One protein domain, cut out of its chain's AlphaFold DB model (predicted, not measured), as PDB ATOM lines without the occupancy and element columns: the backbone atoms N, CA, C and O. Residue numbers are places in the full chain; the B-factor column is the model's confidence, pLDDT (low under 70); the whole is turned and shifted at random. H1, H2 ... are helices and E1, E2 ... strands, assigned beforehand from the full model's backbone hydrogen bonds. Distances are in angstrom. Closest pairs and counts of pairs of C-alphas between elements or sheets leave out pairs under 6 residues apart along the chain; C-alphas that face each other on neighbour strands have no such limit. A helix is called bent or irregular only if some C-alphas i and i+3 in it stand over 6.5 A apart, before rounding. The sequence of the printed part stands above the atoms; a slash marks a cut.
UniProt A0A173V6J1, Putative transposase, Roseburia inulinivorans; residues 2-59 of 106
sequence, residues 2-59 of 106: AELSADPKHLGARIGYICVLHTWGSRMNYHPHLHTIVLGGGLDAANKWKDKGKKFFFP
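This is residues 2 to 59 of the 106 residues of the protein "Putative transposase" of Roseburia inulinivorans (UniProt A0A173V6J1). A long, two-stranded hairpin of E1 and E2 makes the length of the domain, with a small head at one end. In this head the bent last part of E2 pairs with the short strand E3, and the short helix H1 is over one face of the sheet. The printed part has 58 residues, with one named helix and three named strands in the order H1, E1, E2, E3; the class is mostly strand, and the antiparallel sheet has the order E1, E2, E3. The whole is loose, with a radius of gyration of the C-alphas of 14.8 A, and a rod spanning 45 by 19 by 16 A.

H1 is residues 2 to 6, 6.1 A long, with C-alpha 2 at (-26.273, 40.416, -11.250). E1, residues 14 to 24, measures 31.2 A and ends with C-alpha 24 at (-18.663, 32.173, -36.102). E2, residues 30 to 43, measures 37.3 A and bends by 62 degrees at residue 40. E3, residues 49 to 51, measures 6.9 A, with C-alpha 51 at (-25.131, 54.834, -12.569).

E1, E2 and E3 form a meander, each strand the antiparallel neighbour of the one before. The hairpin E1 and E2 has directions 166 degrees apart; N 18 and O 37 are 2.9 A apart, within hydrogen-bond range. In the hairpin E2 and E3, at 119 degrees, N 50 and O 42 are 2.8 A apart, also within range. The sheet is twisted, with C-alphas up to 4.1 A off its best plane. H1 is on the sheet at a height of 8.2 A, and only just over E1, with 3 of its 5 C-alphas falling on it; the closest C-alphas of H1 and E1, those of Ala 6 and Arg 14, are 5.8 A apart. In H1 every O i to N i+4 pair is within hydrogen-bond range.

The two C-alphas farthest apart, those of Arg 27 and Ala 46, are 46.7 A apart. The printed part has no cut and no long link between named elements. Its mean pLDDT is 91.5, and no printed residue is under 70.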
ATOM      1  N   ALA A   2     -25.318  39.892 -12.236       86.50
ATOM      2  CA  ALA A   2     -26.273  40.416 -11.250       86.50
ATOM      3  C   ALA A   2     -25.704  40.540  -9.825       86.50
ATOM      4  O   ALA A   2     -25.834  41.592  -9.207       86.50
ATOM      5  N   GLU A   3     -25.019  39.500  -9.343       86.44
ATOM      6  CA  GLU A   3     -24.381  39.481  -8.020       86.44
ATOM      7  C   GLU A   3     -23.367  40.627  -7.855       86.44
ATOM      8  O   GLU A   3     -23.482  41.442  -6.946       86.44
ATOM      9  N   LEU A   4     -22.439  40.773  -8.810       88.38
ATOM     10  CA  LEU A   4     -21.431  41.840  -8.799       88.38
ATOM     11  C   LEU A   4     -22.043  43.240  -8.917       88.38
ATOM     12  O   LEU A   4     -21.556  44.170  -8.289       88.38
ATOM     13  N   SER A   5     -23.091  43.428  -9.721       90.44
ATOM     14  CA  SER A   5     -23.736  44.742  -9.837       90.44
ATOM     15  C   SER A   5     -24.529  45.133  -8.591       90.44
ATOM     16  O   SER A   5     -24.612  46.321  -8.277       90.44
ATOM     17  N   ALA A   6     -25.088  44.150  -7.879       89.94
ATOM     18  CA  ALA A   6     -25.839  44.372  -6.651       89.94
ATOM     19  C   ALA A   6     -24.930  44.701  -5.454       89.94
ATOM     20  O   ALA A   6     -25.399  45.342  -4.516       89.94
ATOM     21  N   ASP A   7     -23.643  44.337  -5.493       90.06
ATOM     22  CA  ASP A   7     -22.671  44.727  -4.465       90.06
ATOM     23  C   ASP A   7     -22.486  46.264  -4.447       90.06
ATOM     24  O   ASP A   7     -22.083  46.852  -5.464       90.06
ATOM     25  N   PRO A   8     -22.739  46.943  -3.307       89.31
ATOM     26  CA  PRO A   8     -22.507  48.378  -3.146       89.31
ATOM     27  C   PRO A   8     -21.070  48.835  -3.434       89.31
ATOM     28  O   PRO A   8     -20.880  49.989  -3.828       89.31
ATOM     29  N   LYS A   9     -20.061  47.961  -3.292       88.50
ATOM     30  CA  LYS A   9     -18.658  48.252  -3.663       88.50
ATOM     31  C   LYS A   9     -18.500  48.512  -5.161       88.50
ATOM     32  O   LYS A   9     -17.583  49.220  -5.586       88.50
ATOM     33  N   HIS A  10     -19.386  47.941  -5.971       88.62
ATOM     34  CA  HIS A  10     -19.432  48.152  -7.407       88.62
ATOM     35  C   HIS A  10     -20.489  49.197  -7.748       88.62
ATOM     36  O   HIS A  10     -20.156  50.381  -7.750       88.62
ATOM     37  N   LEU A  11     -21.724  48.795  -8.050       92.06
ATOM     38  CA  LEU A  11     -22.810  49.723  -8.381       92.06
ATOM     39  C   LEU A  11     -23.864  49.778  -7.272       92.06
ATOM     40  O   LEU A  11     -24.357  50.861  -6.965       92.06
ATOM     41  N   GLY A  12     -24.194  48.652  -6.641       93.56
ATOM     42  CA  GLY A  12     -25.297  48.568  -5.686       93.56
ATOM     43  C   GLY A  12     -26.659  48.764  -6.349       93.56
ATOM     44  O   GLY A  12     -27.491  49.484  -5.801       93.56
ATOM     45  N   ALA A  13     -26.843  48.226  -7.556       94.75
ATOM     46  CA  ALA A  13     -28.092  48.317  -8.307       94.75
ATOM     47  C   ALA A  13     -28.307  47.086  -9.196       94.75
ATOM     48  O   ALA A  13     -27.362  46.432  -9.645       94.75
ATOM     49  N   ARG A  14     -29.573  46.797  -9.491       94.38
ATOM     50  CA  ARG A  14     -29.988  45.757 -10.431       94.38
ATOM     51  C   ARG A  14     -29.876  46.282 -11.859       94.38
ATOM     52  O   ARG A  14     -30.663  47.127 -12.280       94.38
ATOM     53  N   ILE A  15     -28.901  45.770 -12.599       93.56
ATOM     54  CA  ILE A  15     -28.651  46.133 -14.001       93.56
ATOM     55  C   ILE A  15     -29.523  45.327 -14.967       93.56
ATOM     56  O   ILE A  15     -29.947  44.211 -14.661       93.56
ATOM     57  N   GLY A  16     -29.723  45.880 -16.162       92.38
ATOM     58  CA  GLY A  16     -30.185  45.142 -17.338       92.38
ATOM     59  C   GLY A  16     -29.015  44.781 -18.253       92.38
ATOM     60  O   GLY A  16     -28.021  45.511 -18.322       92.38
ATOM     61  N   TYR A  17     -29.130  43.653 -18.948       92.69
ATOM     62  CA  TYR A  17     -28.176  43.237 -19.972       92.69
ATOM     63  C   TYR A  17     -28.841  42.325 -21.008       92.69
ATOM     64  O   TYR A  17     -29.830  41.657 -20.711       92.69
ATOM     65  N   ILE A  18     -28.283  42.299 -22.217       95.38
ATOM     66  CA  ILE A  18     -28.671  41.389 -23.298       95.38
ATOM     67  C   ILE A  18     -27.455  40.537 -23.644       95.38
ATOM     68  O   ILE A  18     -26.349  41.064 -23.777       95.38
ATOM     69  N   CYS A  19     -27.668  39.232 -23.794       95.38
ATOM     70  CA  CYS A  19     -26.645  38.268 -24.174       95.38
ATOM     71  C   CYS A  19     -26.968  37.687 -25.551       95.38
ATOM     72  O   CYS A  19     -28.087  37.231 -25.776       95.38
ATOM     73  N   VAL A  20     -25.984  37.666 -26.447       96.62
ATOM     74  CA  VAL A  20     -26.100  37.086 -27.789       96.62
ATOM     75  C   VAL A  20     -24.958  36.101 -28.001       96.62
ATOM     76  O   VAL A  20     -23.791  36.458 -27.839       96.62
ATOM     77  N   LEU A  21     -25.293  34.858 -28.345       95.75
ATOM     78  CA  LEU A  21     -24.318  33.827 -28.695       95.75
ATOM     79  C   LEU A  21     -24.001  33.908 -30.185       95.75
ATOM     80  O   LEU A  21     -24.889  33.759 -31.021       95.75
ATOM     81  N   HIS A  22     -22.727  34.090 -30.507       96.19
ATOM     82  CA  HIS A  22     -22.207  33.975 -31.861       96.19
ATOM     83  C   HIS A  22     -21.348  32.721 -31.952       96.19
ATOM     84  O   HIS A  22     -20.532  32.472 -31.072       96.19
ATOM     85  N   THR A  23     -21.507  31.933 -33.014       94.25
ATOM     86  CA  THR A  23     -20.742  30.687 -33.223       94.25
ATOM     87  C   THR A  23     -19.623  30.826 -34.255       94.25
ATOM     88  O   THR A  23     -18.785  29.932 -34.371       94.25
ATOM     89  N   TRP A  24     -19.583  31.940 -34.989       95.06
ATOM     90  CA  TRP A  24     -18.663  32.173 -36.102       95.06
ATOM     91  C   TRP A  24     -17.880  33.472 -35.918       95.06
ATOM     92  O   TRP A  24     -18.429  34.489 -35.493       95.06
ATOM     93  N   GLY A  25     -16.589  33.430 -36.252       93.31
ATOM     94  CA  GLY A  25     -15.744  34.618 -36.366       93.31
ATOM     95  C   GLY A  25     -15.912  35.318 -37.717       93.31
ATOM     96  O   GLY A  25     -16.521  34.785 -38.642       93.31
ATOM     97  N   SER A  26     -15.300  36.496 -37.875       93.12
ATOM     98  CA  SER A  26     -15.356  37.278 -39.126       93.12
ATOM     99  C   SER A  26     -14.766  36.557 -40.344       93.12
ATOM    100  O   SER A  26     -15.103  36.885 -41.476       93.12
ATOM    101  N   ARG A  27     -13.902  35.558 -40.122       94.88
ATOM    102  CA  ARG A  27     -13.327  34.692 -41.164       94.88
ATOM    103  C   ARG A  27     -14.123  33.400 -41.382       94.88
ATOM    104  O   ARG A  27     -13.585  32.464 -41.963       94.88
ATOM    105  N   MET A  28     -15.362  33.318 -40.888       91.50
ATOM    106  CA  MET A  28     -16.211  32.117 -40.951       91.50
ATOM    107  C   MET A  28     -15.554  30.868 -40.344       91.50
ATOM    108  O   MET A  28     -15.841  29.740 -40.729       91.50
ATOM    109  N   ASN A  29     -14.675  31.059 -39.364       91.62
ATOM    110  CA  ASN A  29     -14.128  29.986 -38.547       91.62
ATOM    111  C   ASN A  29     -15.010  29.764 -37.313       91.62
ATOM    112  O   ASN A  29     -15.564  30.721 -36.766       91.62
ATOM    113  N   TYR A  30     -15.111  28.512 -36.859       89.62
ATOM    114  CA  TYR A  30     -15.815  28.189 -35.620       89.62
ATOM    115  C   TYR A  30     -15.159  28.933 -34.449       89.62
ATOM    116  O   TYR A  30     -13.975  28.748 -34.160       89.62
ATOM    117  N   HIS A  31     -15.919  29.829 -33.827       91.50
ATOM    118  CA  HIS A  31     -15.448  30.718 -32.770       91.50
ATOM    119  C   HIS A  31     -16.628  31.086 -31.862       91.50
ATOM    120  O   HIS A  31     -17.146  32.200 -31.956       91.50
ATOM    121  N   PRO A  32     -17.114  30.152 -31.024       91.94
ATOM    122  CA  PRO A  32     -18.213  30.430 -30.113       91.94
ATOM    123  C   PRO A  32     -17.814  31.493 -29.081       91.94
ATOM    124  O   PRO A  32     -16.848  31.320 -28.341       91.94
ATOM    125  N   HIS A  33     -18.557  32.594 -29.032       94.31
ATOM    126  CA  HIS A  33     -18.372  33.678 -28.069       94.31
ATOM    127  C   HIS A  33     -19.708  34.339 -27.726       94.31
ATOM    128  O   HIS A  33     -20.640  34.376 -28.528       94.31
ATOM    129  N   LEU A  34     -19.796  34.871 -26.507       93.62
ATOM    130  CA  LEU A  34     -20.974  35.576 -26.022       93.62
ATOM    131  C   LEU A  34     -20.723  37.086 -26.041       93.62
ATOM    132  O   LEU A  34     -19.848  37.585 -25.332       93.62
ATOM    133  N   HIS A  35     -21.532  37.827 -26.790       94.19
ATOM    134  CA  HIS A  35     -21.621  39.272 -26.637       94.19
ATOM    135  C   HIS A  35     -22.609  39.596 -25.530       94.19
ATOM    136  O   HIS A  35     -23.767  39.194 -25.583       94.19
ATOM    137  N   THR A  36     -22.156  40.336 -24.523       91.94
ATOM    138  CA  THR A  36     -23.026  40.823 -23.451       91.94
ATOM    139  C   THR A  36     -23.042  42.342 -23.472       91.94
ATOM    140  O   THR A  36     -22.025  42.979 -23.196       91.94
ATOM    141  N   ILE A  37     -24.193  42.920 -23.801       91.94
ATOM    142  CA  ILE A  37     -24.423  44.364 -23.764       91.94
ATOM    143  C   ILE A  37     -25.021  44.692 -22.404       91.94
ATOM    144  O   ILE A  37     -26.086  44.189 -22.056       91.94
ATOM    145  N   VAL A  38     -24.329  45.524 -21.632       90.50
ATOM    146  CA  VAL A  38     -24.707  45.878 -20.260       90.50
ATOM    147  C   VAL A  38     -25.111  47.340 -20.216       90.50
ATOM    148  O   VAL A  38     -24.406  48.191 -20.761       90.50
ATOM    149  N   LEU A  39     -26.223  47.643 -19.550       90.56
ATOM    150  CA  LEU A  39     -26.627  49.027 -19.326       90.56
ATOM    151  C   LEU A  39     -25.593  49.759 -18.457       90.56
ATOM    152  O   LEU A  39     -25.031  49.189 -17.523       90.56
ATOM    153  N   GLY A  40     -25.388  51.051 -18.723       90.50
ATOM    154  CA  GLY A  40     -24.475  51.918 -17.959       90.50
ATOM    155  C   GLY A  40     -24.883  52.165 -16.497       90.50
ATOM    156  O   GLY A  40     -24.143  52.808 -15.755       90.50
ATOM    157  N   GLY A  41     -26.027  51.628 -16.079       92.44
ATOM    158  CA  GLY A  41     -26.583  51.730 -14.740       92.44
ATOM    159  C   GLY A  41     -27.672  50.688 -14.507       92.44
ATOM    160  O   GLY A  41     -27.855  49.751 -15.291       92.44
ATOM    161  N   GLY A  42     -28.390  50.847 -13.405       94.12
ATOM    162  CA  GLY A  42     -29.458  49.948 -12.997       94.12
ATOM    163  C   GLY A  42     -30.415  50.600 -12.010       94.12
ATOM    164  O   GLY A  42     -30.301  51.783 -11.705       94.12
ATOM    165  N   LEU A  43     -31.356  49.811 -11.502       95.81
ATOM    166  CA  LEU A  43     -32.327  50.249 -10.505       95.81
ATOM    167  C   LEU A  43     -31.852  49.881  -9.099       95.81
ATOM    168  O   LEU A  43     -31.482  48.731  -8.849       95.81
ATOM    169  N   ASP A  44     -31.846  50.847  -8.186       94.50
ATOM    170  CA  ASP A  44     -31.590  50.600  -6.768       94.50
ATOM    171  C   ASP A  44     -32.791  49.919  -6.075       94.50
ATOM    172  O   ASP A  44     -33.796  49.577  -6.704       94.50
ATOM    173  N   ALA A  45     -32.693  49.706  -4.760       93.88
ATOM    174  CA  ALA A  45     -33.756  49.068  -3.978       93.88
ATOM    175  C   ALA A  45     -35.066  49.883  -3.941       93.88
ATOM    176  O   ALA A  45     -36.131  49.316  -3.712       93.88
ATOM    177  N   ALA A  46     -35.001  51.194  -4.191       96.56
ATOM    178  CA  ALA A  46     -36.154  52.084  -4.295       96.56
ATOM    179  C   ALA A  46     -36.669  52.212  -5.744       96.56
ATOM    180  O   ALA A  46     -37.495  53.080  -6.025       96.56
ATOM    181  N   ASN A  47     -36.184  51.366  -6.665       95.88
ATOM    182  CA  ASN A  47     -36.441  51.433  -8.104       95.88
ATOM    183  C   ASN A  47     -36.063  52.780  -8.744       95.88
ATOM    184  O   ASN A  47     -36.649  53.183  -9.751       95.88
ATOM    185  N   LYS A  48     -35.065  53.475  -8.194       96.56
ATOM    186  CA  LYS A  48     -34.496  54.681  -8.800       96.56
ATOM    187  C   LYS A  48     -33.272  54.325  -9.629       96.56
ATOM    188  O   LYS A  48     -32.515  53.414  -9.295       96.56
ATOM    189  N   TRP A  49     -33.084  55.051 -10.726       95.25
ATOM    190  CA  TRP A  49     -31.922  54.868 -11.586       95.25
ATOM    191  C   TRP A  49     -30.630  55.258 -10.860       95.25
ATOM    192  O   TRP A  49     -30.545  56.323 -10.247       95.25
ATOM    193  N   LYS A  50     -29.619  54.398 -10.969       93.94
ATOM    194  CA  LYS A  50     -28.282  54.579 -10.409       93.94
ATOM    195  C   LYS A  50     -27.232  54.184 -11.440       93.94
ATOM    196  O   LYS A  50     -27.261  53.075 -11.972       93.94
ATOM    197  N   ASP A  51     -26.264  55.061 -11.670       93.19
ATOM    198  CA  ASP A  51     -25.131  54.834 -12.569       93.19
ATOM    199  C   ASP A  51     -23.821  55.401 -11.983       93.19
ATOM    200  O   ASP A  51     -23.772  55.844 -10.833       93.19
ATOM    201  N   LYS A  52     -22.730  55.334 -12.755       86.69
ATOM    202  CA  LYS A  52     -21.439  55.972 -12.429       86.69
ATOM    203  C   LYS A  52     -21.067  57.090 -13.415       86.69
ATOM    204  O   LYS A  52     -19.882  57.409 -13.584       86.69
ATOM    205  N   GLY A  53     -22.059  57.684 -14.076       86.31
ATOM    206  CA  GLY A  53     -21.870  58.656 -15.146       86.31
ATOM    207  C   GLY A  53     -20.939  58.120 -16.237       86.31
ATOM    208  O   GLY A  53     -21.155  57.046 -16.789       86.31
ATOM    209  N   LYS A  54     -19.852  58.850 -16.518       83.12
ATOM    210  CA  LYS A  54     -18.850  58.461 -17.531       83.12
ATOM    211  C   LYS A  54     -17.906  57.334 -17.084       83.12
ATOM    212  O   LYS A  54     -17.117  56.854 -17.894       83.12
ATOM    213  N   LYS A  55     -17.916  56.940 -15.804       83.75
ATOM    214  CA  LYS A  55     -17.013  55.901 -15.290       83.75
ATOM    215  C   LYS A  55     -17.626  54.524 -15.503       83.75
ATOM    216  O   LYS A  55     -18.753  54.261 -15.100       83.75
ATOM    217  N   PHE A  56     -16.839  53.611 -16.059       81.38
ATOM    218  CA  PHE A  56     -17.234  52.215 -16.161       81.38
ATOM    219  C   PHE A  56     -17.291  51.578 -14.764       81.38
ATOM    220  O   PHE A  56     -16.317  51.626 -14.012       81.38
ATOM    221  N   PHE A  57     -18.438  51.008 -14.390       82.50
ATOM    222  CA  PHE A  57     -18.639  50.424 -13.057       82.50
ATOM    223  C   PHE A  57     -18.335  48.926 -12.998       82.50
ATOM    224  O   PHE A  57     -18.284  48.362 -11.905       82.50
ATOM    225  N   PHE A  58     -18.174  48.279 -14.153       82.81
ATOM    226  CA  PHE A  58     -18.201  46.831 -14.239       82.81
ATOM    227  C   PHE A  58     -16.791  46.222 -14.072       82.81
ATOM    228  O   PHE A  58     -15.887  46.515 -14.859       82.81
ATOM    229  N   PRO A  59     -16.552  45.370 -13.059       85.62
ATOM    230  CA  PRO A  59     -15.218  44.849 -12.765       85.62
ATOM    231  C   PRO A  59     -14.862  43.667 -13.686       85.62
ATOM    232  O   PRO A  59     -14.979  42.506 -13.293       85.62
TER     233      PRO A  59